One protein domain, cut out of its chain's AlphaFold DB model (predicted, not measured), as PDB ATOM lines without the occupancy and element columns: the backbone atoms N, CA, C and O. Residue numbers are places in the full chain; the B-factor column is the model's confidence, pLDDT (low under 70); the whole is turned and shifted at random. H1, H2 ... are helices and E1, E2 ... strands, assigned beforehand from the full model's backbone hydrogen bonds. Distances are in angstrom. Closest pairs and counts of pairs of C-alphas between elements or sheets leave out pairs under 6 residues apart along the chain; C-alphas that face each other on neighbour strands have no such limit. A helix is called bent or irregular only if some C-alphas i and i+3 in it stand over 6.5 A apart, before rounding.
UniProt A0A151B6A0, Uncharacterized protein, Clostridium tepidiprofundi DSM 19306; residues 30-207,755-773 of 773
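Overview. This is residues 30 to 207 and 755 to 773 of the 773 residues of an uncharacterized protein of Clostridium tepidiprofundi DSM 19306 (UniProt A0A151B6A0). A twisted sheet of four strands, E1 to E4, packs along the very long helix H1, and the kinked helix H3 folds back beside the later part of H1 to reach the same sheet. H2 prolongs this rod at one end, and residues 30 to 42 of H1 stick out at the other. The printed part has 197 residues, with four named helices and four named strands in the order H1 H2 H3 E1 E2 E3 H4 E4; the antiparallel sheet runs E1 E2 E3 E4, and the class is mixed. The whole is extended, with a radius of gyration of the C-alphas of 25.6 A and spans of 101 by 27 by 26 A.

Arrangement. E2, residues 173 to 184, and E3, residues 187 to 198, are inner strands and a hairpin, with N 178 and O 193 within hydrogen-bond range at 2.9 A. Edge strand E1, residues 160 to 163, forms a hairpin with E2, N 162 and O 179 being 2.9 A apart. E1, E2 and E3 are a meander, each strand the antiparallel neighbour of the one before. Edge strand E4, residues 764 to 772, is antiparallel to E3, with N 767 and O 194 at 2.7 A. H1, residues 30 to 82, and H3, residues 117 to 145, make two layers with the sheet, helices on one face. The closest C-alphas of H1 and E2 are those of Ser 54 and Phe 182, 5.1 A apart. H1 touches H3 with residues 61 to 80 alone, the closest C-alphas being Gly 76 and Phe 128 at 4.5 A; they run opposite ways at a shallow tilt of 34.5 degrees, only just short of steep. H3 is irregular, C-alphas 138 and 141 being 7.4 A apart. H2, residues 84 to 100, is not on the sheet and meets H1 only through their link. H4, residues 760 to 763, only grazes the sheet. Every O i to N i+4 pair is within hydrogen-bond range in H1 and H2, 23 of 25 in H3; H4 is too short for one.

Along the chain. H1 runs 77.1 A from C-alpha 30 at (72.886, 1.351, -16.610); H3 measures 42.5 A, E2 35.9 A and E3 36.1 A. E4 ends with C-alpha 772 at (52.772, -2.795, 12.273).

Size, cuts and confidence. The C-alphas of Phe 30 and Glu 102, the two farthest apart, are 101.7 A apart. Residues 208 to 754 are not printed, and C-alphas 207 and 755 are 16.4 A apart across the cut. The links H2 to H3 and H3 to E1 are long. The mean pLDDT of the printed part is 82.6; 23 residues are under 70, among them 203 to 207 and 755 to 761.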
ATOM      1  N   PHE A  30      73.356   0.052 -17.108       87.44
ATOM      2  CA  PHE A  30      72.886   1.351 -16.610       87.44
ATOM      3  C   PHE A  30      71.374   1.523 -16.774       87.44
ATOM      4  O   PHE A  30      70.713   1.992 -15.850       87.44
ATOM      5  N   MET A  31      70.804   1.108 -17.909       87.12
ATOM      6  CA  MET A  31      69.361   1.182 -18.150       87.12
ATOM      7  C   MET A  31      68.573   0.234 -17.235       87.12
ATOM      8  O   MET A  31      67.533   0.624 -16.710       87.12
ATOM      9  N   SER A  32      69.085  -0.972 -16.968       84.44
ATOM     10  CA  SER A  32      68.509  -1.911 -15.995       84.44
ATOM     11  C   SER A  32      68.560  -1.353 -14.568       84.44
ATOM     12  O   SER A  32      67.545  -1.345 -13.871       84.44
ATOM     13  N   ALA A  33      69.696  -0.777 -14.154       82.44
ATOM     14  CA  ALA A  33      69.829  -0.095 -12.865       82.44
ATOM     15  C   ALA A  33      68.905   1.133 -12.755       82.44
ATOM     16  O   ALA A  33      68.307   1.366 -11.699       82.44
ATOM     17  N   ALA A  34      68.730   1.895 -13.841       83.38
ATOM     18  CA  ALA A  34      67.818   3.035 -13.911       83.38
ATOM     19  C   ALA A  34      66.344   2.604 -13.841       83.38
ATOM     20  O   ALA A  34      65.577   3.187 -13.075       83.38
ATOM     21  N   LEU A  35      65.945   1.554 -14.567       85.25
ATOM     22  CA  LEU A  35      64.599   0.970 -14.510       85.25
ATOM     23  C   LEU A  35      64.305   0.354 -13.137       85.25
ATOM     24  O   LEU A  35      63.214   0.552 -12.602       85.25
ATOM     25  N   GLY A  36      65.275  -0.344 -12.543       85.31
ATOM     26  CA  GLY A  36      65.199  -0.856 -11.174       85.31
ATOM     27  C   GLY A  36      65.029   0.274 -10.161       85.31
ATOM     28  O   GLY A  36      64.115   0.236  -9.341       85.31
ATOM     29  N   SER A  37      65.825   1.339 -10.287       81.88
ATOM     30  CA  SER A  37      65.709   2.545  -9.458       81.88
ATOM     31  C   SER A  37      64.365   3.253  -9.642       81.88
ATOM     32  O   SER A  37      63.780   3.713  -8.666       81.88
ATOM     33  N   PHE A  38      63.841   3.335 -10.868       85.00
ATOM     34  CA  PHE A  38      62.536   3.934 -11.159       85.00
ATOM     35  C   PHE A  38      61.383   3.113 -10.565       85.00
ATOM     36  O   PHE A  38      60.519   3.673  -9.891       85.00
ATOM     37  N   ARG A  39      61.395   1.783 -10.744       83.31
ATOM     38  CA  ARG A  39      60.418   0.872 -10.123       83.31
ATOM     39  C   ARG A  39      60.480   0.949  -8.601       83.31
ATOM     40  O   ARG A  39      59.433   1.070  -7.977       83.31
ATOM     41  N   MET A  40      61.681   0.975  -8.021       82.12
ATOM     42  CA  MET A  40      61.885   1.136  -6.579       82.12
ATOM     43  C   MET A  40      61.364   2.489  -6.078       82.12
ATOM     44  O   MET A  40      60.701   2.544  -5.051       82.12
ATOM     45  N   ARG A  41      61.585   3.587  -6.814       83.56
ATOM     46  CA  ARG A  41      61.021   4.906  -6.470       83.56
ATOM     47  C   ARG A  41      59.495   4.926  -6.550       83.56
ATOM     48  O   ARG A  41      58.867   5.476  -5.654       83.56
ATOM     49  N   LYS A  42      58.896   4.311  -7.575       83.44
ATOM     50  CA  LYS A  42      57.434   4.203  -7.719       83.44
ATOM     51  C   LYS A  42      56.815   3.323  -6.624       83.44
ATOM     52  O   LYS A  42      55.780   3.681  -6.062       83.44
ATOM     53  N   LEU A  43      57.475   2.214  -6.290       84.62
ATOM     54  CA  LEU A  43      57.106   1.332  -5.185       84.62
ATOM     55  C   LEU A  43      57.199   2.068  -3.844       84.62
ATOM     56  O   LEU A  43      56.227   2.098  -3.104       84.62
ATOM     57  N   ASN A  44      58.319   2.744  -3.574       83.00
ATOM     58  CA  ASN A  44      58.509   3.557  -2.372       83.00
ATOM     59  C   ASN A  44      57.507   4.711  -2.282       83.00
ATOM     60  O   ASN A  44      57.049   5.027  -1.189       83.00
ATOM     61  N   GLY A  45      57.149   5.327  -3.411       83.75
ATOM     62  CA  GLY A  45      56.073   6.313  -3.478       83.75
ATOM     63  C   GLY A  45      54.743   5.715  -3.022       83.75
ATOM     64  O   GLY A  45      54.112   6.266  -2.133       83.75
ATOM     65  N   THR A  46      54.382   4.538  -3.543       83.75
ATOM     66  CA  THR A  46      53.144   3.827  -3.164       83.75
ATOM     67  C   THR A  46      53.163   3.387  -1.697       83.75
ATOM     68  O   THR A  46      52.188   3.589  -0.986       83.75
ATOM     69  N   ILE A  47      54.291   2.861  -1.204       84.62
ATOM     70  CA  ILE A  47      54.481   2.496   0.210       84.62
ATOM     71  C   ILE A  47      54.277   3.710   1.121       84.62
ATOM     72  O   ILE A  47      53.598   3.589   2.138       84.62
ATOM     73  N   LYS A  48      54.847   4.868   0.764       84.12
ATOM     74  CA  LYS A  48      54.677   6.112   1.526       84.12
ATOM     75  C   LYS A  48      53.235   6.603   1.488       84.12
ATOM     76  O   LYS A  48      52.714   6.963   2.532       84.12
ATOM     77  N   THR A  49      52.587   6.590   0.324       83.31
ATOM     78  CA  THR A  49      51.177   6.984   0.195       83.31
ATOM     79  C   THR A  49      50.269   6.097   1.040       83.31
ATOM     80  O   THR A  49      49.470   6.624   1.803       83.31
ATOM     81  N   ASN A  50      50.432   4.772   0.975       85.88
ATOM     82  CA  ASN A  50      49.614   3.846   1.758       85.88
ATOM     83  C   ASN A  50      49.877   3.995   3.262       85.88
ATOM     84  O   ASN A  50      48.951   3.894   4.054       85.88
ATOM     85  N   PHE A  51      51.123   4.285   3.649       84.94
ATOM     86  CA  PHE A  51      51.477   4.590   5.032       84.94
ATOM     87  C   PHE A  51      50.795   5.877   5.527       84.94
ATOM     88  O   PHE A  51      50.116   5.835   6.550       84.94
ATOM     89  N   TYR A  52      50.896   6.982   4.780       86.12
ATOM     90  CA  TYR A  52      50.220   8.235   5.135       86.12
ATOM     91  C   TYR A  52      48.693   8.092   5.144       86.12
ATOM     92  O   TYR A  52      48.032   8.714   5.962       86.12
ATOM     93  N   ALA A  53      48.125   7.244   4.282       84.94
ATOM     94  CA  ALA A  53      46.695   6.940   4.296       84.94
ATOM     95  C   ALA A  53      46.278   6.129   5.539       84.94
ATOM     96  O   ALA A  53      45.261   6.438   6.153       84.94
ATOM     97  N   SER A  54      47.073   5.136   5.958       86.44
ATOM     98  CA  SER A  54      46.829   4.424   7.222       86.44
ATOM     99  C   SER A  54      47.011   5.333   8.447       86.44
ATOM    100  O   SER A  54      46.234   5.249   9.395       86.44
ATOM    101  N   GLU A  55      47.984   6.250   8.418       86.50
ATOM    102  CA  GLU A  55      48.177   7.268   9.458       86.50
ATOM    103  C   GLU A  55      46.984   8.231   9.524       86.50
ATOM    104  O   GLU A  55      46.457   8.466  10.611       86.50
ATOM    105  N   ALA A  56      46.485   8.679   8.368       86.62
ATOM    106  CA  ALA A  56      45.285   9.502   8.274       86.62
ATOM    107  C   ALA A  56      44.050   8.803   8.866       86.62
ATOM    108  O   ALA A  56      43.261   9.462   9.532       86.62
ATOM    109  N   GLY A  57      43.901   7.481   8.708       88.06
ATOM    110  CA  GLY A  57      42.816   6.729   9.358       88.06
ATOM    111  C   GLY A  57      42.883   6.783  10.889       88.06
ATOM    112  O   GLY A  57      41.868   6.958  11.557       88.06
ATOM    113  N   VAL A  58      44.083   6.731  11.470       90.38
ATOM    114  CA  VAL A  58      44.252   6.915  12.918       90.38
ATOM    115  C   VAL A  58      43.958   8.364  13.330       90.38
ATOM    116  O   VAL A  58      43.306   8.572  14.351       90.38
ATOM    117  N   ASP A  59      44.373   9.359  12.545       87.88
ATOM    118  CA  ASP A  59      44.091  10.780  12.813       87.88
ATOM    119  C   ASP A  59      42.594  11.123  12.695       87.88
ATOM    120  O   ASP A  59      42.052  11.871  13.513       87.88
ATOM    121  N   GLU A  60      41.894  10.551  11.716       89.00
ATOM    122  CA  GLU A  60      40.442  10.686  11.565       89.00
ATOM    123  C   GLU A  60      39.699   9.980  12.709       89.00
ATOM    124  O   GLU A  60      38.749  10.549  13.251       89.00
ATOM    125  N   ALA A  61      40.192   8.827  13.180       90.31
ATOM    126  CA  ALA A  61      39.666   8.170  14.377       90.31
ATOM    127  C   ALA A  61      39.759   9.070  15.623       90.31
ATOM    128  O   ALA A  61      38.809   9.131  16.400       90.31
ATOM    129  N   TYR A  62      40.842   9.843  15.796       89.25
ATOM    130  CA  TYR A  62      40.936  10.837  16.881       89.25
ATOM    131  C   TYR A  62      39.826  11.894  16.791       89.25
ATOM    132  O   TYR A  62      39.224  12.262  17.803       89.25
ATOM    133  N   ALA A  63      39.509  12.363  15.580       87.56
ATOM    134  CA  ALA A  63      38.428  13.321  15.367       87.56
ATOM    135  C   ALA A  63      37.042  12.718  15.666       87.56
ATOM    136  O   ALA A  63      36.196  13.405  16.244       87.56
ATOM    137  N   ILE A  64      36.818  11.448  15.309       90.25
ATOM    138  CA  ILE A  64      35.588  10.698  15.615       90.25
ATOM    139  C   ILE A  64      35.445  10.501  17.126       90.25
ATOM    140  O   ILE A  64      34.402  10.841  17.683       90.25
ATOM    141  N   ILE A  65      36.511  10.062  17.808       91.06
ATOM    142  CA  ILE A  65      36.546   9.954  19.274       91.06
ATOM    143  C   ILE A  65      36.175  11.301  19.908       91.06
ATOM    144  O   ILE A  65      35.342  11.345  20.811       91.06
ATOM    145  N   GLY A  66      36.719  12.406  19.388       87.12
ATOM    146  CA  GLY A  66      36.348  13.762  19.798       87.12
ATOM    147  C   GLY A  66      34.846  14.036  19.707       87.12
ATOM    148  O   GLY A  66      34.259  14.512  20.672       87.12
ATOM    149  N   LYS A  67      34.200  13.684  18.587       89.19
ATOM    150  CA  LYS A  67      32.744  13.855  18.420       89.19
ATOM    151  C   LYS A  67      31.934  13.002  19.396       89.19
ATOM    152  O   LYS A  67      30.921  13.471  19.907       89.19
ATOM    153  N   VAL A  68      32.350  11.758  19.644       91.50
ATOM    154  CA  VAL A  68      31.658  10.872  20.594       91.50
ATOM    155  C   VAL A  68      31.782  11.410  22.017       91.50
ATOM    156  O   VAL A  68      30.789  11.424  22.737       91.50
ATOM    157  N   VAL A  69      32.961  11.908  22.405       90.50
ATOM    158  CA  VAL A  69      33.162  12.572  23.702       90.50
ATOM    159  C   VAL A  69      32.289  13.823  23.821       90.50
ATOM    160  O   VAL A  69      31.638  13.989  24.849       90.50
ATOM    161  N   ASP A  70      32.199  14.656  22.782       85.56
ATOM    162  CA  ASP A  70      31.342  15.851  22.801       85.56
ATOM    163  C   ASP A  70      29.859  15.480  22.996       85.56
ATOM    164  O   ASP A  70      29.188  16.040  23.866       85.56
ATOM    165  N   LYS A  71      29.360  14.474  22.260       88.31
ATOM    166  CA  LYS A  71      27.994  13.952  22.441       88.31
ATOM    167  C   LYS A  71      27.794  13.319  23.824       88.31
ATOM    168  O   LYS A  71      26.721  13.453  24.407       88.31
ATOM    169  N   ALA A  72      28.801  12.642  24.376       89.81
ATOM    170  CA  ALA A  72      28.733  12.060  25.719       89.81
ATOM    171  C   ALA A  72      28.631  13.141  26.804       89.81
ATOM    172  O   ALA A  72      27.884  12.975  27.770       89.81
ATOM    173  N   ILE A  73      29.344  14.260  26.634       86.50
ATOM    174  CA  ILE A  73      29.231  15.439  27.498       86.50
ATOM    175  C   ILE A  73      27.812  16.009  27.419       86.50
ATOM    176  O   ILE A  73      27.193  16.238  28.457       86.50
ATOM    177  N   GLU A  74      27.274  16.196  26.211       86.00
ATOM    178  CA  GLU A  74      25.902  16.677  26.001       86.00
ATOM    179  C   GLU A  74      24.866  15.777  26.694       86.00
ATOM    180  O   GLU A  74      24.035  16.264  27.462       86.00
ATOM    181  N   ASN A  75      24.970  14.458  26.516       88.12
ATOM    182  CA  ASN A  75      24.079  13.490  27.159       88.12
ATOM    183  C   ASN A  75      24.202  13.504  28.688       88.12
ATOM    184  O   ASN A  75      23.189  13.495  29.384       88.12
ATOM    185  N   GLY A  76      25.426  13.574  29.223       87.69
ATOM    186  CA  GLY A  76      25.652  13.692  30.663       87.69
ATOM    187  C   GLY A  76      25.027  14.959  31.250       87.69
ATOM    188  O   GLY A  76      24.399  14.903  32.305       87.69
ATOM    189  N   ASN A  77      25.146  16.092  30.552       82.88
ATOM    190  CA  ASN A  77      24.538  17.356  30.970       82.88
ATOM    191  C   ASN A  77      23.004  17.294  30.950       82.88
ATOM    192  O   ASN A  77      22.363  17.757  31.891       82.88
ATOM    193  N   ASN A  78      22.421  16.706  29.903       85.62
ATOM    194  CA  ASN A  78      20.972  16.549  29.790       85.62
ATOM    195  C   ASN A  78      20.414  15.612  30.868       85.62
ATOM    196  O   ASN A  78      19.354  15.897  31.414       85.62
ATOM    197  N   ALA A  79      21.144  14.549  31.226       87.25
ATOM    198  CA  ALA A  79      20.742  13.635  32.295       87.25
ATOM    199  C   ALA A  79      20.670  14.325  33.667       87.25
ATOM    200  O   ALA A  79      19.712  14.112  34.403       87.25
ATOM    201  N   VAL A  80      21.644  15.185  33.996       83.81
ATOM    202  CA  VAL A  80      21.608  15.971  35.243       83.81
ATOM    203  C   VAL A  80      20.414  16.928  35.249       83.81
ATOM    204  O   VAL A  80      19.686  16.961  36.233       83.81
ATOM    205  N   LYS A  81      20.163  17.637  34.138       81.00
ATOM    206  CA  LYS A  81      18.992  18.524  34.006       81.00
ATOM    207  C   LYS A  81      17.669  17.770  34.154       81.00
ATOM    208  O   LYS A  81      16.757  18.245  34.811       81.00
ATOM    209  N   SER A  82      17.557  16.572  33.578       83.00
ATOM    210  CA  SER A  82      16.340  15.762  33.712       83.00
ATOM    211  C   SER A  82      16.104  15.224  35.129       83.00
ATOM    212  O   SER A  82      14.978  14.846  35.446       83.00
ATOM    213  N   ASP A  83      17.139  15.188  35.976       83.25
ATOM    214  CA  ASP A  83      17.054  14.675  37.347       83.25
ATOM    215  C   ASP A  83      16.737  15.763  38.392       83.25
ATOM    216  O   ASP A  83      16.539  15.434  39.560       83.25
ATOM    217  N   GLU A  84      16.628  17.042  37.997       73.38
ATOM    218  CA  GLU A  84      16.313  18.168  38.901       73.38
ATOM    219  C   GLU A  84      15.057  17.876  39.751       73.38
ATOM    220  O   GLU A  84      15.104  17.938  40.978       73.38
ATOM    221  N   SER A  85      13.986  17.376  39.122       74.00
ATOM    222  CA  SER A  85      12.741  16.998  39.817       74.00
ATOM    223  C   SER A  85      12.877  15.828  40.807       74.00
ATOM    224  O   SER A  85      12.083  15.703  41.741       74.00
ATOM    225  N   ASN A  86      13.852  14.933  40.622       81.12
ATOM    226  CA  ASN A  86      14.108  13.856  41.581       81.12
ATOM    227  C   ASN A  86      14.891  14.378  42.785       81.12
ATOM    228  O   ASN A  86      14.648  13.938  43.908       81.12
ATOM    229  N   LEU A  87      15.803  15.323  42.564       78.06
ATOM    230  CA  LEU A  87      16.577  15.945  43.627       78.06
ATOM    231  C   LEU A  87      15.695  16.773  44.568       78.06
ATOM    232  O   LEU A  87      15.845  16.661  45.784       78.06
ATOM    233  N   GLU A  88      14.734  17.521  44.021       75.81
ATOM    234  CA  GLU A  88      13.698  18.219  44.796       75.81
ATOM    235  C   GLU A  88      12.945  17.249  45.716       75.81
ATOM    236  O   GLU A  88      12.886  17.458  46.928       75.81
ATOM    237  N   LYS A  89      12.480  16.115  45.174       78.94
ATOM    238  CA  LYS A  89      11.816  15.062  45.962       78.94
ATOM    239  C   LYS A  89      12.722  14.467  47.033       78.94
ATOM    240  O   LYS A  89      12.242  14.103  48.104       78.94
ATOM    241  N   ILE A  90      14.020  14.301  46.767       83.12
ATOM    242  CA  ILE A  90      14.967  13.816  47.783       83.12
ATOM    243  C   ILE A  90      15.029  14.815  48.939       83.12
ATOM    244  O   ILE A  90      14.893  14.405  50.088       83.12
ATOM    245  N   ILE A  91      15.184  16.108  48.650       80.12
ATOM    246  CA  ILE A  91      15.282  17.159  49.673       80.12
ATOM    247  C   ILE A  91      13.989  17.262  50.485       80.12
ATOM    248  O   ILE A  91      14.047  17.309  51.712       80.12
ATOM    249  N   GLU A  92      12.832  17.232  49.826       75.06
ATOM    250  CA  GLU A  92      11.523  17.218  50.484       75.06
ATOM    251  C   GLU A  92      11.392  16.025  51.445       75.06
ATOM    252  O   GLU A  92      11.108  16.199  52.629       75.06
ATOM    253  N   ASN A  93      11.736  14.817  50.987       77.38
ATOM    254  CA  ASN A  93      11.734  13.623  51.837       77.38
ATOM    255  C   ASN A  93      12.711  13.722  53.018       77.38
ATOM    256  O   ASN A  93      12.440  13.200  54.099       77.38
ATOM    257  N   GLU A  94      13.864  14.361  52.837       82.06
ATOM    258  CA  GLU A  94      14.824  14.584  53.919       82.06
ATOM    259  C   GLU A  94      14.300  15.572  54.965       82.06
ATOM    260  O   GLU A  94      14.480  15.335  56.160       82.06
ATOM    261  N   ARG A  95      13.593  16.627  54.544       75.88
ATOM    262  CA  ARG A  95      12.907  17.556  55.456       75.88
ATOM    263  C   ARG A  95      11.837  16.850  56.282       75.88
ATOM    264  O   ARG A  95      11.808  17.031  57.499       75.88
ATOM    265  N   LEU A  96      11.037  15.982  55.657       73.12
ATOM    266  CA  LEU A  96      10.044  15.162  56.362       73.12
ATOM    267  C   LEU A  96      10.699  14.283  57.433       73.12
ATOM    268  O   LEU A  96      10.207  14.205  58.556       73.12
ATOM    269  N   LYS A  97      11.851  13.669  57.135       74.12
ATOM    270  CA  LYS A  97      12.599  12.867  58.120       74.12
ATOM    271  C   LYS A  97      13.125  13.699  59.289       74.12
ATOM    272  O   LYS A  97      13.074  13.224  60.416       74.12
ATOM    273  N   ILE A  98      13.597  14.924  59.041       76.25
ATOM    274  CA  ILE A  98      14.044  15.853  60.098       76.25
ATOM    275  C   ILE A  98      12.876  16.239  61.010       76.25
ATOM    276  O   ILE A  98      13.012  16.228  62.230       76.25
ATOM    277  N   LEU A  99      11.711  16.547  60.432       71.38
ATOM    278  CA  LEU A  99      10.500  16.801  61.216       71.38
ATOM    279  C   LEU A  99      10.055  15.547  61.980       71.38
ATOM    280  O   LEU A  99       9.488  15.667  63.071       71.38
ATOM    281  N   ALA A 100      10.310  14.363  61.413       67.69
ATOM    282  CA  ALA A 100       9.925  13.075  61.966       67.69
ATOM    283  C   ALA A 100      10.857  12.555  63.083       67.69
ATOM    284  O   ALA A 100      10.406  11.816  63.964       67.69
ATOM    285  N   ASP A 101      12.121  12.959  63.125       69.56
ATOM    286  CA  ASP A 101      13.065  12.591  64.182       69.56
ATOM    287  C   ASP A 101      14.110  13.696  64.372       69.56
ATOM    288  O   ASP A 101      14.936  13.948  63.503       69.56
ATOM    289  N   GLU A 102      14.120  14.324  65.548       67.06
ATOM    290  CA  GLU A 102      15.059  15.409  65.870       67.06
ATOM    291  C   GLU A 102      16.520  14.966  65.914       67.06
ATOM    292  O   GLU A 102      17.427  15.784  65.774       67.06
ATOM    293  N   ASN A 103      16.768  13.671  66.120       80.31
ATOM    294  CA  ASN A 103      18.121  13.127  66.115       80.31
ATOM    295  C   ASN A 103      18.581  12.741  64.704       80.31
ATOM    296  O   ASN A 103      19.750  12.378  64.517       80.31
ATOM    297  N   TYR A 104      17.688  12.806  63.711       82.38
ATOM    298  CA  TYR A 104      18.018  12.500  62.332       82.38
ATOM    299  C   TYR A 104      18.933  13.575  61.749       82.38
ATOM    300  O   TYR A 104      18.624  14.765  61.723       82.38
ATOM    301  N   LYS A 105      20.083  13.135  61.235       86.62
ATOM    302  CA  LYS A 105      21.037  13.997  60.539       86.62
ATOM    303  C   LYS A 105      20.951  13.712  59.053       86.62
ATOM    304  O   LYS A 105      21.408  12.660  58.603       86.62
ATOM    305  N   SER A 106      20.383  14.651  58.306       85.88
ATOM    306  CA  SER A 106      20.319  14.517  56.859       85.88
ATOM    307  C   SER A 106      21.724  14.587  56.247       85.88
ATOM    308  O   SER A 106      22.541  15.419  56.643       85.88
ATOM    309  N   PRO A 107      22.032  13.746  55.247       87.00
ATOM    310  CA  PRO A 107      23.222  13.920  54.430       87.00
ATOM    311  C   PRO A 107      23.120  15.097  53.450       87.00
ATOM    312  O   PRO A 107      24.151  15.501  52.925       87.00
ATOM    313  N   TYR A 108      21.923  15.622  53.173       83.94
ATOM    314  CA  TYR A 108      21.692  16.690  52.190       83.94
ATOM    315  C   TYR A 108      21.306  18.030  52.822       83.94
ATOM    316  O   TYR A 108      21.318  19.042  52.127       83.94
ATOM    317  N   ILE A 109      20.984  18.049  54.118       80.81
ATOM    318  CA  ILE A 109      20.545  19.237  54.854       80.81
ATOM    319  C   ILE A 109      21.402  19.370  56.117       80.81
ATOM    320  O   ILE A 109      21.539  18.429  56.898       80.81
ATOM    321  N   ASN A 110      22.010  20.536  56.290       80.50
ATOM    322  CA  ASN A 110      22.822  20.898  57.441       80.50
ATOM    323  C   ASN A 110      21.945  21.115  58.687       80.50
ATOM    324  O   ASN A 110      20.718  21.190  58.624       80.50
ATOM    325  N   ALA A 111      22.584  21.230  59.852       74.56
ATOM    326  CA  ALA A 111      21.870  21.399  61.117       74.56
ATOM    327  C   ALA A 111      21.025  22.685  61.172       74.56
ATOM    328  O   ALA A 111      19.952  22.669  61.764       74.56
ATOM    329  N   ASP A 112      21.472  23.758  60.518       66.44
ATOM    330  CA  ASP A 112      20.771  25.047  60.416       66.44
ATOM    331  C   ASP A 112      19.612  25.043  59.397       66.44
ATOM    332  O   ASP A 112      18.977  26.071  59.174       66.44
ATOM    333  N   GLY A 113      19.323  23.892  58.781       68.94
ATOM    334  CA  GLY A 113      18.293  23.747  57.755       68.94
ATOM    335  C   GLY A 113      18.761  24.103  56.345       68.94
ATOM    336  O   GLY A 113      17.990  23.897  55.407       68.94
ATOM    337  N   SER A 114      20.004  24.576  56.178       71.44
ATOM    338  CA  SER A 114      20.556  24.887  54.859       71.44
ATOM    339  C   SER A 114      20.919  23.636  54.067       71.44
ATOM    340  O   SER A 114      21.219  22.583  54.637       71.44
ATOM    341  N   ILE A 115      20.929  23.717  52.737       76.44
ATOM    342  CA  ILE A 115      21.372  22.590  51.904       76.44
ATOM    343  C   ILE A 115      22.882  22.338  52.054       76.44
ATOM    344  O   ILE A 115      23.718  23.238  51.979       76.44
ATOM    345  N   ASN A 116      23.261  21.063  52.158       81.81
ATOM    346  CA  ASN A 116      24.650  20.637  52.048       81.81
ATOM    347  C   ASN A 116      25.113  20.623  50.581       81.81
ATOM    348  O   ASN A 116      24.987  19.628  49.861       81.81
ATOM    349  N   GLU A 117      25.689  21.738  50.140       76.62
ATOM    350  CA  GLU A 117      26.084  21.937  48.743       76.62
ATOM    351  C   GLU A 117      27.100  20.901  48.235       76.62
ATOM    352  O   GLU A 117      27.051  20.480  47.077       76.62
ATOM    353  N   GLU A 118      28.040  20.467  49.082       80.94
ATOM    354  CA  GLU A 118      29.055  19.476  48.704       80.94
ATOM    355  C   GLU A 118      28.422  18.132  48.337       80.94
ATOM    356  O   GLU A 118      28.847  17.460  47.390       80.94
ATOM    357  N   LYS A 119      27.371  17.750  49.063       85.56
ATOM    358  CA  LYS A 119      26.656  16.492  48.856       85.56
ATOM    359  C   LYS A 119      25.785  16.535  47.608       85.56
ATOM    360  O   LYS A 119      25.798  15.564  46.848       85.56
ATOM    361  N   ILE A 120      25.141  17.668  47.332       79.25
ATOM    362  CA  ILE A 120      24.408  17.890  46.077       79.25
ATOM    363  C   ILE A 120      25.346  17.804  44.865       79.25
ATOM    364  O   ILE A 120      25.066  17.069  43.915       79.25
ATOM    365  N   LYS A 121      26.520  18.450  44.925       78.06
ATOM    366  CA  LYS A 121      27.539  18.356  43.859       78.06
ATOM    367  C   LYS A 121      27.997  16.926  43.622       78.06
ATOM    368  O   LYS A 121      28.134  16.492  42.480       78.06
ATOM    369  N   SER A 122      28.254  16.189  44.703       84.00
ATOM    370  CA  SER A 122      28.677  14.793  44.609       84.00
ATOM    371  C   SER A 122      27.611  13.921  43.942       84.00
ATOM    372  O   SER A 122      27.962  13.040  43.157       84.00
ATOM    373  N   TYR A 123      26.330  14.167  44.234       84.75
ATOM    374  CA  TYR A 123      25.201  13.462  43.628       84.75
ATOM    375  C   TYR A 123      25.111  13.729  42.114       84.75
ATOM    376  O   TYR A 123      25.174  12.788  41.318       84.75
ATOM    377  N   GLN A 124      25.091  15.000  41.698       81.44
ATOM    378  CA  GLN A 124      25.013  15.392  40.282       81.44
ATOM    379  C   GLN A 124      26.224  14.909  39.465       81.44
ATOM    380  O   GLN A 124      26.073  14.396  38.354       81.44
ATOM    381  N   ASN A 125      27.436  15.006  40.027       84.81
ATOM    382  CA  ASN A 125      28.652  14.510  39.379       84.81
ATOM    383  C   ASN A 125      28.599  12.990  39.152       84.81
ATOM    384  O   ASN A 125      29.081  12.501  38.131       84.81
ATOM    385  N   GLY A 126      27.980  12.239  40.070       88.06
ATOM    386  CA  GLY A 126      27.751  10.802  39.911       88.06
ATOM    387  C   GLY A 126      26.875  10.476  38.699       88.06
ATOM    388  O   GLY A 126      27.249   9.634  37.882       88.06
ATOM    389  N   ILE A 127      25.751  11.185  38.544       88.75
ATOM    390  CA  ILE A 127      24.837  11.033  37.399       88.75
ATOM    391  C   ILE A 127      25.562  11.348  36.090       88.75
ATOM    392  O   ILE A 127      25.567  10.524  35.174       88.75
ATOM    393  N   PHE A 128      26.238  12.500  36.024       88.75
ATOM    394  CA  PHE A 128      26.987  12.915  34.839       88.75
ATOM    395  C   PHE A 128      28.017  11.859  34.415       88.75
ATOM    396  O   PHE A 128      28.020  11.424  33.260       88.75
ATOM    397  N   LYS A 129      28.875  11.414  35.347       90.38
ATOM    398  CA  LYS A 129      29.944  10.450  35.050       90.38
ATOM    399  C   LYS A 129      29.390   9.112  34.578       90.38
ATOM    400  O   LYS A 129      29.938   8.538  33.638       90.38
ATOM    401  N   ASN A 130      28.317   8.621  35.194       91.62
ATOM    402  CA  ASN A 130      27.700   7.355  34.798       91.62
ATOM    403  C   ASN A 130      27.116   7.433  33.383       91.62
ATOM    404  O   ASN A 130      27.415   6.575  32.551       91.62
ATOM    405  N   THR A 131      26.361   8.488  33.076       91.88
ATOM    406  CA  THR A 131      25.780   8.687  31.742       91.88
ATOM    407  C   THR A 131      26.858   8.884  30.676       91.88
ATOM    408  O   THR A 131      26.789   8.259  29.618       91.88
ATOM    409  N   PHE A 132      27.899   9.674  30.967       92.00
ATOM    410  CA  PHE A 132      29.049   9.849  30.075       92.00
ATOM    411  C   PHE A 132      29.719   8.505  29.755       92.00
ATOM    412  O   PHE A 132      29.941   8.180  28.587       92.00
ATOM    413  N   LYS A 133      30.020   7.702  30.787       93.25
ATOM    414  CA  LYS A 133      30.675   6.394  30.629       93.25
ATOM    415  C   LYS A 133      29.837   5.444  29.777       93.25
ATOM    416  O   LYS A 133      30.387   4.799  28.885       93.25
ATOM    417  N   ASN A 134      28.529   5.382  30.019       93.25
ATOM    418  CA  ASN A 134      27.626   4.525  29.251       93.25
ATOM    419  C   ASN A 134      27.572   4.958  27.782       93.25
ATOM    420  O   ASN A 134      27.834   4.144  26.903       93.25
ATOM    421  N   TYR A 135      27.377   6.254  27.512       93.62
ATOM    422  CA  TYR A 135      27.311   6.762  26.140       93.62
ATOM    423  C   TYR A 135      28.591   6.464  25.347       93.62
ATOM    424  O   TYR A 135      28.519   5.980  24.217       93.62
ATOM    425  N   VAL A 136      29.769   6.723  25.930       93.19
ATOM    426  CA  VAL A 136      31.046   6.413  25.269       93.19
ATOM    427  C   VAL A 136      31.149   4.914  25.005       93.19
ATOM    428  O   VAL A 136      31.431   4.521  23.879       93.19
ATOM    429  N   LYS A 137      30.889   4.071  26.008       92.06
ATOM    430  CA  LYS A 137      31.010   2.616  25.875       92.06
ATOM    431  C   LYS A 137      30.105   2.051  24.776       92.06
ATOM    432  O   LYS A 137      30.551   1.182  24.030       92.06
ATOM    433  N   ASP A 138      28.883   2.560  24.673       91.50
ATOM    434  CA  ASP A 138      27.866   2.027  23.766       91.50
ATOM    435  C   ASP A 138      28.068   2.480  22.312       91.50
ATOM    436  O   ASP A 138      27.699   1.750  21.395       91.50
ATOM    437  N   ASN A 139      28.687   3.648  22.082       92.94
ATOM    438  CA  ASN A 139      28.771   4.260  20.746       92.94
ATOM    439  C   ASN A 139      30.187   4.301  20.148       92.94
ATOM    440  O   ASN A 139      30.336   4.352  18.929       92.94
ATOM    441  N   ILE A 140      31.246   4.303  20.969       93.69
ATOM    442  CA  ILE A 140      32.600   4.611  20.479       93.69
ATOM    443  C   ILE A 140      33.120   3.581  19.472       93.69
ATOM    444  O   ILE A 140      33.760   3.959  18.497       93.69
ATOM    445  N   LYS A 141      32.827   2.290  19.679       92.56
ATOM    446  CA  LYS A 141      33.284   1.221  18.782       92.56
ATOM    447  C   LYS A 141      32.604   1.312  17.422       92.56
ATOM    448  O   LYS A 141      33.287   1.349  16.407       92.56
ATOM    449  N   SER A 142      31.274   1.392  17.417       91.38
ATOM    450  CA  SER A 142      30.492   1.461  16.182       91.38
ATOM    451  C   SER A 142      30.819   2.704  15.358       91.38
ATOM    452  O   SER A 142      30.859   2.617  14.143       91.38
ATOM    453  N   GLU A 143      31.086   3.842  16.004       92.25
ATOM    454  CA  GLU A 143      31.428   5.088  15.305       92.25
ATOM    455  C   GLU A 143      32.845   5.055  14.697       92.25
ATOM    456  O   GLU A 143      33.062   5.641  13.639       92.25
ATOM    457  N   ILE A 144      33.809   4.371  15.333       91.50
ATOM    458  CA  ILE A 144      35.173   4.195  14.795       91.50
ATOM    459  C   ILE A 144      35.202   3.170  13.655       91.50
ATOM    460  O   ILE A 144      35.942   3.353  12.701       91.50
ATOM    461  N   GLU A 145      34.423   2.094  13.742       91.69
ATOM    462  CA  GLU A 145      34.415   1.029  12.725       91.69
ATOM    463  C   GLU A 145      33.498   1.357  11.529       91.69
ATOM    464  O   GLU A 145      33.464   0.626  10.538       91.69
ATOM    465  N   ASP A 146      32.762   2.472  11.585       89.38
ATOM    466  CA  ASP A 146      31.934   2.935  10.476       89.38
ATOM    467  C   ASP A 146      32.789   3.569   9.372       89.38
ATOM    468  O   ASP A 146      33.269   4.703   9.470       89.38
ATOM    469  N   SER A 147      32.924   2.841   8.263       83.00
ATOM    470  CA  SER A 147      33.661   3.302   7.089       83.00
ATOM    471  C   SER A 147      33.151   4.639   6.528       83.00
ATOM    472  O   SER A 147      33.914   5.351   5.874       83.00
ATOM    473  N   ASP A 148      31.890   5.029   6.752       84.75
ATOM    474  CA  ASP A 148      31.330   6.298   6.264       84.75
ATOM    475  C   ASP A 148      31.845   7.532   7.005       84.75
ATOM    476  O   ASP A 148      31.814   8.636   6.451       84.75
ATOM    477  N   ASN A 149      32.446   7.347   8.182       85.12
ATOM    478  CA  ASN A 149      33.081   8.425   8.929       85.12
ATOM    479  C   ASN A 149      34.472   8.828   8.389       85.12
ATOM    480  O   ASN A 149      34.998   9.866   8.806       85.12
ATOM    481  N   TYR A 150      35.037   8.071   7.436       86.69
ATOM    482  CA  TYR A 150      36.377   8.287   6.872       86.69
ATOM    483  C   TYR A 150      36.358   8.859   5.454       86.69
ATOM    484  O   TYR A 150      35.524   8.501   4.612       86.69
ATOM    485  N   LYS A 151      37.313   9.747   5.155       80.75
ATOM    486  CA  LYS A 151      37.397  10.406   3.842       80.75
ATOM    487  C   LYS A 151      38.046   9.514   2.784       80.75
ATOM    488  O   LYS A 151      38.949   8.725   3.046       80.75
ATOM    489  N   PHE A 152      37.599   9.693   1.542       69.75
ATOM    490  CA  PHE A 152      38.137   8.996   0.376       69.75
ATOM    491  C   PHE A 152      39.504   9.538  -0.060       69.75
ATOM    492  O   PHE A 152      39.711  10.753  -0.123       69.75
ATOM    493  N   ASN A 153      40.393   8.635  -0.480       66.81
ATOM    494  CA  ASN A 153      41.572   8.990  -1.267       66.81
ATOM    495  C   ASN A 153      41.214   9.284  -2.736       66.81
ATOM    496  O   ASN A 153      40.085   9.082  -3.181       66.81
ATOM    497  N   SER A 154      42.194   9.759  -3.514       57.81
ATOM    498  CA  SER A 154      42.050  10.194  -4.919       57.81
ATOM    499  C   SER A 154      41.471   9.141  -5.883       57.81
ATOM    500  O   SER A 154      41.173   9.462  -7.030       57.81
ATOM    501  N   ASP A 155      41.349   7.891  -5.440       64.75
ATOM    502  CA  ASP A 155      40.842   6.725  -6.164       64.75
ATOM    503  C   ASP A 155      39.560   6.121  -5.552       64.75
ATOM    504  O   ASP A 155      39.102   5.079  -6.017       64.75
ATOM    505  N   GLY A 156      38.980   6.749  -4.522       69.25
ATOM    506  CA  GLY A 156      37.770   6.267  -3.852       69.25
ATOM    507  C   GLY A 156      37.994   5.152  -2.822       69.25
ATOM    508  O   GLY A 156      37.020   4.564  -2.362       69.25
ATOM    509  N   THR A 157      39.239   4.850  -2.436       77.69
ATOM    510  CA  THR A 157      39.536   3.881  -1.361       77.69
ATOM    511  C   THR A 157      39.601   4.558   0.017       77.69
ATOM    512  O   THR A 157      40.029   5.712   0.121       77.69
ATOM    513  N   LYS A 158      39.168   3.853   1.072       82.50
ATOM    514  CA  LYS A 158      39.166   4.313   2.475       82.50
ATOM    515  C   LYS A 158      40.094   3.443   3.338       82.50
ATOM    516  O   LYS A 158      40.329   2.290   2.968       82.50
ATOM    517  N   PRO A 159      40.642   3.967   4.448       85.69
ATOM    518  CA  PRO A 159      41.254   3.125   5.470       85.69
ATOM    519  C   PRO A 159      40.186   2.256   6.144       85.69
ATOM    520  O   PRO A 159      39.067   2.706   6.370       85.69
ATOM    521  N   ASP A 160      40.552   1.017   6.440       89.06
ATOM    522  CA  ASP A 160      39.772   0.090   7.252       89.06
ATOM    523  C   ASP A 160      40.254   0.207   8.698       89.06
ATOM    524  O   ASP A 160      41.450   0.031   8.959       89.06
ATOM    525  N   VAL A 161      39.371   0.607   9.611       91.50
ATOM    526  CA  VAL A 161      39.739   0.974  10.981       91.50
ATOM    527  C   VAL A 161      38.978   0.106  11.972       91.50
ATOM    528  O   VAL A 161      37.754   0.082  11.963       91.50
ATOM    529  N   GLU A 162      39.712  -0.579  12.846       92.44
ATOM    530  CA  GLU A 162      39.165  -1.532  13.813       92.44
ATOM    531  C   GLU A 162      39.595  -1.196  15.246       92.44
ATOM    532  O   GLU A 162      40.699  -0.687  15.487       92.44
ATOM    533  N   VAL A 163      38.730  -1.519  16.215       91.81
ATOM    534  CA  VAL A 163      39.045  -1.434  17.648       91.81
ATOM    535  C   VAL A 163      39.409  -2.822  18.177       91.81
ATOM    536  O   VAL A 163      38.552  -3.694  18.335       91.81
ATOM    537  N   GLU A 164      40.687  -3.028  18.502       88.56
ATOM    538  CA  GLU A 164      41.218  -4.364  18.825       88.56
ATOM    539  C   GLU A 164      41.001  -4.793  20.285       88.56
ATOM    540  O   GLU A 164      41.049  -5.983  20.605       88.56
ATOM    541  N   ASN A 165      40.785  -3.849  21.203       88.12
ATOM    542  CA  ASN A 165      40.676  -4.141  22.631       88.12
ATOM    543  C   ASN A 165      39.227  -4.139  23.140       88.12
ATOM    544  O   ASN A 165      38.325  -3.519  22.583       88.12
ATOM    545  N   THR A 166      39.006  -4.822  24.266       86.62
ATOM    546  CA  THR A 166      37.733  -4.728  24.991       86.62
ATOM    547  C   THR A 166      37.612  -3.361  25.657       86.62
ATOM    548  O   THR A 166      38.536  -2.905  26.332       86.62
ATOM    549  N   LEU A 167      36.454  -2.725  25.486       90.25
ATOM    550  CA  LEU A 167      36.189  -1.382  25.982       90.25
ATOM    551  C   LEU A 167      35.574  -1.415  27.381       90.25
ATOM    552  O   LEU A 167      34.446  -1.869  27.591       90.25
ATOM    553  N   SER A 168      36.314  -0.883  28.345       89.19
ATOM    554  CA  SER A 168      35.861  -0.711  29.722       89.19
ATOM    555  C   SER A 168      36.521   0.507  30.350       89.19
ATOM    556  O   SER A 168      37.688   0.790  30.078       89.19
ATOM    557  N   PHE A 169      35.793   1.188  31.231       90.75
ATOM    558  CA  PHE A 169      36.383   2.200  32.100       90.75
ATOM    559  C   PHE A 169      37.055   1.527  33.299       90.75
ATOM    560  O   PHE A 169      36.432   0.712  33.978       90.75
ATOM    561  N   ALA A 170      38.306   1.892  33.564       87.75
ATOM    562  CA  ALA A 170      38.968   1.671  34.844       87.75
ATOM    563  C   ALA A 170      39.090   3.039  35.526       87.75
ATOM    564  O   ALA A 170      39.655   3.974  34.952       87.75
ATOM    565  N   ASP A 171      38.492   3.174  36.709       84.06
ATOM    566  CA  ASP A 171      38.235   4.460  37.364       84.06
ATOM    567  C   ASP A 171      37.463   5.425  36.434       84.06
ATOM    568  O   ASP A 171      36.316   5.165  36.061       84.06
ATOM    569  N   ASP A 172      38.112   6.515  36.025       89.75
ATOM    570  CA  ASP A 172      37.606   7.566  35.135       89.75
ATOM    571  C   ASP A 172      38.413   7.634  33.824       89.75
ATOM    572  O   ASP A 172      38.575   8.701  33.227       89.75
ATOM    573  N   LYS A 173      38.956   6.494  33.373       91.06
ATOM    574  CA  LYS A 173      39.739   6.391  32.134       91.06
ATOM    575  C   LYS A 173      39.349   5.174  31.303       91.06
ATOM    576  O   LYS A 173      39.105   4.100  31.846       91.06
ATOM    577  N   MET A 174      39.346   5.330  29.985       92.88
ATOM    578  CA  MET A 174      39.166   4.247  29.016       92.88
ATOM    579  C   MET A 174      40.301   4.289  27.998       92.88
ATOM    580  O   MET A 174      40.571   5.343  27.430       92.88
ATOM    581  N   ASN A 175      40.933   3.142  27.747       92.19
ATOM    582  CA  ASN A 175      41.926   2.993  26.686       92.19
ATOM    583  C   ASN A 175      41.293   2.325  25.462       92.19
ATOM    584  O   ASN A 175      40.501   1.392  25.606       92.19
ATOM    585  N   ILE A 176      41.659   2.791  24.273       92.50
ATOM    586  CA  ILE A 176      41.148   2.330  22.981       92.50
ATOM    587  C   ILE A 176      42.337   2.098  22.055       92.50
ATOM    588  O   ILE A 176      43.081   3.031  21.772       92.50
ATOM    589  N   ASN A 177      42.503   0.876  21.566       92.38
ATOM    590  CA  ASN A 177      43.522   0.521  20.588       92.38
ATOM    591  C   ASN A 177      42.884   0.522  19.205       92.38
ATOM    592  O   ASN A 177      42.014  -0.301  18.923       92.38
ATOM    593  N   VAL A 178      43.316   1.459  18.367       93.00
ATOM    594  CA  VAL A 178      42.806   1.651  17.012       93.00
ATOM    595  C   VAL A 178      43.853   1.165  16.020       93.00
ATOM    596  O   VAL A 178      44.965   1.704  15.977       93.00
ATOM    597  N   LEU A 179      43.483   0.174  15.213       93.19
ATOM    598  CA  LEU A 179      44.274  -0.319  14.092       93.19
ATOM    599  C   LEU A 179      43.689   0.229  12.789       93.19
ATOM    600  O   LEU A 179      42.534  -0.017  12.480       93.19
ATOM    601  N   SER A 180      44.501   0.935  12.008       92.00
ATOM    602  CA  SER A 180      44.142   1.421  10.674       92.00
ATOM    603  C   SER A 180      44.930   0.665   9.612       92.00
ATOM    604  O   SER A 180      46.168   0.698   9.597       92.00
ATOM    605  N   THR A 181      44.217  -0.001   8.710       90.56
ATOM    606  CA  THR A 181      44.759  -0.766   7.589       90.56
ATOM    607  C   THR A 181      44.407  -0.078   6.274       90.56
ATOM    608  O   THR A 181      43.248   0.198   5.984       90.56
ATOM    609  N   PHE A 182      45.405   0.179   5.427       88.81
ATOM    610  CA  PHE A 182      45.182   0.717   4.086       88.81
ATOM    611  C   PHE A 182      45.883  -0.135   3.030       88.81
ATOM    612  O   PHE A 182      47.090  -0.393   3.109       88.81
ATOM    613  N   LYS A 183      45.129  -0.552   2.007       85.81
ATOM    614  CA  LYS A 183      45.615  -1.412   0.926       85.81
ATOM    615  C   LYS A 183      45.321  -0.801  -0.438       85.81
ATOM    616  O   LYS A 183      44.173  -0.639  -0.831       85.81
ATOM    617  N   HIS A 184      46.380  -0.541  -1.200       82.44
ATOM    618  CA  HIS A 184      46.282  -0.058  -2.578       82.44
ATOM    619  C   HIS A 184      47.387  -0.681  -3.439       82.44
ATOM    620  O   HIS A 184      48.539  -0.755  -3.003       82.44
ATOM    621  N   LYS A 185      47.044  -1.117  -4.664       79.25
ATOM    622  CA  LYS A 185      47.952  -1.813  -5.606       79.25
ATOM    623  C   LYS A 185      48.710  -2.986  -4.958       79.25
ATOM    624  O   LYS A 185      49.927  -3.081  -5.085       79.25
ATOM    625  N   ASP A 186      47.977  -3.831  -4.228       81.12
ATOM    626  CA  ASP A 186      48.470  -5.022  -3.513       81.12
ATOM    627  C   ASP A 186      49.528  -4.771  -2.425       81.12
ATOM    628  O   ASP A 186      50.163  -5.705  -1.941       81.12
ATOM    629  N   ILE A 187      49.693  -3.520  -1.988       82.62
ATOM    630  CA  ILE A 187      50.589  -3.147  -0.891       82.62
ATOM    631  C   ILE A 187      49.735  -2.722   0.298       82.62
ATOM    632  O   ILE A 187      49.003  -1.737   0.221       82.62
ATOM    633  N   GLU A 188      49.851  -3.448   1.400       86.62
ATOM    634  CA  GLU A 188      49.152  -3.159   2.651       86.62
ATOM    635  C   GLU A 188      50.068  -2.411   3.629       86.62
ATOM    636  O   GLU A 188      51.278  -2.673   3.713       86.62
ATOM    637  N   LYS A 189      49.495  -1.449   4.353       88.69
ATOM    638  CA  LYS A 189      50.137  -0.763   5.473       88.69
ATOM    639  C   LYS A 189      49.185  -0.711   6.656       88.69
ATOM    640  O   LYS A 189      47.998  -0.465   6.475       88.69
ATOM    641  N   LYS A 190      49.741  -0.944   7.844       91.12
ATOM    642  CA  LYS A 190      49.022  -0.986   9.113       91.12
ATOM    643  C   LYS A 190      49.675  -0.049  10.116       91.12
ATOM    644  O   LYS A 190      50.895  -0.091  10.313       91.12
ATOM    645  N   VAL A 191      48.863   0.783  10.747       90.56
ATOM    646  CA  VAL A 191      49.285   1.726  11.783       90.56
ATOM    647  C   VAL A 191      48.373   1.544  12.982       90.56
ATOM    648  O   VAL A 191      47.156   1.525  12.834       90.56
ATOM    649  N   GLU A 192      48.969   1.417  14.162       92.38
ATOM    650  CA  GLU A 192      48.242   1.264  15.422       92.38
ATOM    651  C   GLU A 192      48.509   2.478  16.318       92.38
ATOM    652  O   GLU A 192      49.645   2.970  16.403       92.38
ATOM    653  N   ALA A 193      47.471   2.955  17.001       91.38
ATOM    654  CA  ALA A 193      47.598   3.917  18.088       91.38
ATOM    655  C   ALA A 193      46.661   3.585  19.245       91.38
ATOM    656  O   ALA A 193      45.550   3.101  19.055       91.38
ATOM    657  N   GLU A 194      47.111   3.919  20.449       92.75
ATOM    658  CA  GLU A 194      46.313   3.830  21.665       92.75
ATOM    659  C   GLU A 194      45.780   5.226  22.015       92.75
ATOM    660  O   GLU A 194      46.528   6.202  22.025       92.75
ATOM    661  N   TYR A 195      44.495   5.332  22.325       92.00
ATOM    662  CA  TYR A 195      43.839   6.545  22.801       92.00
ATOM    663  C   TYR A 195      43.347   6.339  24.228       92.00
ATOM    664  O   TYR A 195      42.649   5.373  24.505       92.00
ATOM    665  N   GLU A 196      43.678   7.254  25.136       92.25
ATOM    666  CA  GLU A 196      43.107   7.298  26.487       92.25
ATOM    667  C   GLU A 196      42.066   8.417  26.552       92.25
ATOM    668  O   GLU A 196      42.425   9.587  26.398       92.25
ATOM    669  N   ILE A 197      40.810   8.058  26.815       92.12
ATOM    670  CA  ILE A 197      39.706   8.974  27.118       92.12
ATOM    671  C   ILE A 197      39.598   9.119  28.637       92.12
ATOM    672  O   ILE A 197      39.500   8.123  29.352       92.12
ATOM    673  N   LYS A 198      39.573  10.354  29.132       90.81
ATOM    674  CA  LYS A 198      39.325  10.695  30.538       90.81
ATOM    675  C   LYS A 198      37.897  11.194  30.717       90.81
ATOM    676  O   LYS A 198      37.418  11.992  29.915       90.81
ATOM    677  N   VAL A 199      37.249  10.768  31.796       89.62
ATOM    678  CA  VAL A 199      35.931  11.272  32.191       89.62
ATOM    679  C   VAL A 199      36.114  12.626  32.881       89.62
ATOM    680  O   VAL A 199      36.856  12.704  33.864       89.62
ATOM    681  N   PRO A 200      35.493  13.708  32.383       85.56
ATOM    682  CA  PRO A 200      35.554  14.997  33.054       85.56
ATOM    683  C   PRO A 200      34.748  14.981  34.360       85.56
ATOM    684  O   PRO A 200      33.745  14.281  34.481       85.56
ATOM    685  N   ASP A 201      35.168  15.792  35.330       80.88
ATOM    686  CA  ASP A 201      34.302  16.140  36.456       80.88
ATOM    687  C   ASP A 201      33.221  17.114  35.986       80.88
ATOM    688  O   ASP A 201      33.496  18.052  35.227       80.88
ATOM    689  N   TYR A 202      32.012  16.939  36.505       75.81
ATOM    690  CA  TYR A 202      30.948  17.919  36.377       75.81
ATOM    691  C   TYR A 202      31.304  19.156  37.222       75.81
ATOM    692  O   TYR A 202      31.175  19.153  38.445       75.81
ATOM    693  N   LYS A 203      31.847  20.193  36.571       60.56
ATOM    694  CA  LYS A 203      32.294  21.456  37.192       60.56
ATOM    695  C   LYS A 203      31.411  22.630  36.767       60.56
ATOM    696  O   LYS A 203      31.910  23.597  36.189       60.56
ATOM    697  N   SER A 204      30.105  22.536  36.998       54.38
ATOM    698  CA  SER A 204      29.229  23.696  36.825       54.38
ATOM    699  C   SER A 204      29.501  24.729  37.926       54.38
ATOM    700  O   SER A 204      29.829  24.388  39.066       54.38
ATOM    701  N   VAL A 205      29.382  26.014  37.580       44.31
ATOM    702  CA  VAL A 205      29.079  27.033  38.589       44.31
ATOM    703  C   VAL A 205      27.611  26.798  38.914       44.31
ATOM    704  O   VAL A 205      26.750  27.047  38.078       44.31
ATOM    705  N   TYR A 206      27.357  26.177  40.056       46.25
ATOM    706  CA  TYR A 206      26.016  25.965  40.574       46.25
ATOM    707  C   TYR A 206      25.585  27.252  41.274       46.25
ATOM    708  O   TYR A 206      26.398  27.908  41.931       46.25
ATOM    709  N   TYR A 207      24.315  27.599  41.140       47.84
ATOM    710  CA  TYR A 207      23.661  28.507  42.068       47.84
ATOM    711  C   TYR A 207      22.564  27.666  42.696       47.84
ATOM    712  O   TYR A 207      21.665  27.197  42.002       47.84
ATOM    713  N   LYS A 755      30.819  22.842  29.629       51.28
ATOM    714  CA  LYS A 755      30.998  23.507  28.336       51.28
ATOM    715  C   LYS A 755      31.772  22.552  27.433       51.28
ATOM    716  O   LYS A 755      32.805  22.022  27.844       51.28
ATOM    717  N   SER A 756      31.313  22.392  26.193       47.50
ATOM    718  CA  SER A 756      32.054  21.690  25.134       47.50
ATOM    719  C   SER A 756      33.457  22.273  24.903       47.50
ATOM    720  O   SER A 756      34.281  21.660  24.237       47.50
ATOM    721  N   ASP A 757      33.746  23.445  25.478       44.75
ATOM    722  CA  ASP A 757      35.034  24.136  25.441       44.75
ATOM    723  C   ASP A 757      36.136  23.475  26.294       44.75
ATOM    724  O   ASP A 757      37.256  23.998  26.354       44.75
ATOM    725  N   ILE A 758      35.885  22.336  26.965       56.44
ATOM    726  CA  ILE A 758      37.001  21.511  27.446       56.44
ATOM    727  C   ILE A 758      37.796  21.090  26.210       56.44
ATOM    728  O   ILE A 758      37.338  20.279  25.411       56.44
ATOM    729  N   THR A 759      38.998  21.647  26.048       56.69
ATOM    730  CA  THR A 759      39.852  21.330  24.903       56.69
ATOM    731  C   THR A 759      40.014  19.816  24.794       56.69
ATOM    732  O   THR A 759      40.494  19.184  25.736       56.69
ATOM    733  N   ARG A 760      39.603  19.237  23.655       64.44
ATOM    734  CA  ARG A 760      39.644  17.787  23.376       64.44
ATOM    735  C   ARG A 760      40.987  17.155  23.763       64.44
ATOM    736  O   ARG A 760      41.006  16.076  24.345       64.44
ATOM    737  N   ASP A 761      42.080  17.897  23.590       61.84
ATOM    738  CA  ASP A 761      43.454  17.506  23.943       61.84
ATOM    739  C   ASP A 761      43.697  17.269  25.453       61.84
ATOM    740  O   ASP A 761      44.712  16.694  25.844       61.84
ATOM    741  N   LYS A 762      42.790  17.716  26.335       73.19
ATOM    742  CA  LYS A 762      42.833  17.435  27.784       73.19
ATOM    743  C   LYS A 762      42.109  16.142  28.157       73.19
ATOM    744  O   LYS A 762      42.473  15.526  29.164       73.19
ATOM    745  N   LEU A 763      41.096  15.752  27.379       82.75
ATOM    746  CA  LEU A 763      40.265  14.571  27.635       82.75
ATOM    747  C   LEU A 763      40.735  13.351  26.857       82.75
ATOM    748  O   LEU A 763      40.587  12.241  27.354       82.75
ATOM    749  N   ILE A 764      41.319  13.546  25.679       85.88
ATOM    750  CA  ILE A 764      41.793  12.470  24.818       85.88
ATOM    751  C   ILE A 764      43.302  12.621  24.667       85.88
ATOM    752  O   ILE A 764      43.796  13.677  24.282       85.88
ATOM    753  N   SER A 765      44.050  11.562  24.965       85.75
ATOM    754  CA  SER A 765      45.497  11.536  24.735       85.75
ATOM    755  C   SER A 765      45.892  10.353  23.866       85.75
ATOM    756  O   SER A 765      45.531   9.216  24.158       85.75
ATOM    757  N   ARG A 766      46.648  10.623  22.797       86.12
ATOM    758  CA  ARG A 766      47.227   9.591  21.931       86.12
ATOM    759  C   ARG A 766      48.536   9.084  22.531       86.12
ATOM    760  O   ARG A 766      49.407   9.868  22.907       86.12
ATOM    761  N   LYS A 767      48.680   7.768  22.601       85.25
ATOM    762  CA  LYS A 767      49.822   7.039  23.154       85.25
ATOM    763  C   LYS A 767      50.234   5.917  22.197       85.25
ATOM    764  O   LYS A 767      49.483   5.509  21.316       85.25
ATOM    765  N   ARG A 768      51.471   5.442  22.373       81.50
ATOM    766  CA  ARG A 768      52.019   4.210  21.767       81.50
ATOM    767  C   ARG A 768      51.758   4.041  20.261       81.50
ATOM    768  O   ARG A 768      51.466   2.944  19.801       81.50
ATOM    769  N   TRP A 769      51.916   5.117  19.492       87.62
ATOM    770  CA  TRP A 769      51.846   5.045  18.035       87.62
ATOM    771  C   TRP A 769      52.971   4.166  17.476       87.62
ATOM    772  O   TRP A 769      54.143   4.375  17.806       87.62
ATOM    773  N   LYS A 770      52.627   3.188  16.632       85.69
ATOM    774  CA  LYS A 770      53.600   2.287  15.998       85.69
ATOM    775  C   LYS A 770      53.143   1.831  14.617       85.69
ATOM    776  O   LYS A 770      51.957   1.731  14.313       85.69
ATOM    777  N   ILE A 771      54.129   1.498  13.792       82.56
ATOM    778  CA  ILE A 771      53.924   0.848  12.497       82.56
ATOM    779  C   ILE A 771      53.903  -0.661  12.728       82.56
ATOM    780  O   ILE A 771      54.849  -1.204  13.308       82.56
ATOM    781  N   ILE A 772      52.861  -1.333  12.249       81.62
ATOM    782  CA  ILE A 772      52.772  -2.795  12.273       81.62
ATOM    783  C   ILE A 772      53.421  -3.316  10.987       81.62
ATOM    784  O   ILE A 772      53.158  -2.807   9.894       81.62
ATOM    785  N   LYS A 773      54.362  -4.253  11.139       63.94
ATOM    786  CA  LYS A 773      55.164  -4.779  10.028       63.94
ATOM    787  C   LYS A 773      54.409  -5.778   9.176       63.94
ATOM    788  O   LYS A 773      53.722  -6.635   9.770       63.94
TER     789      LYS A 773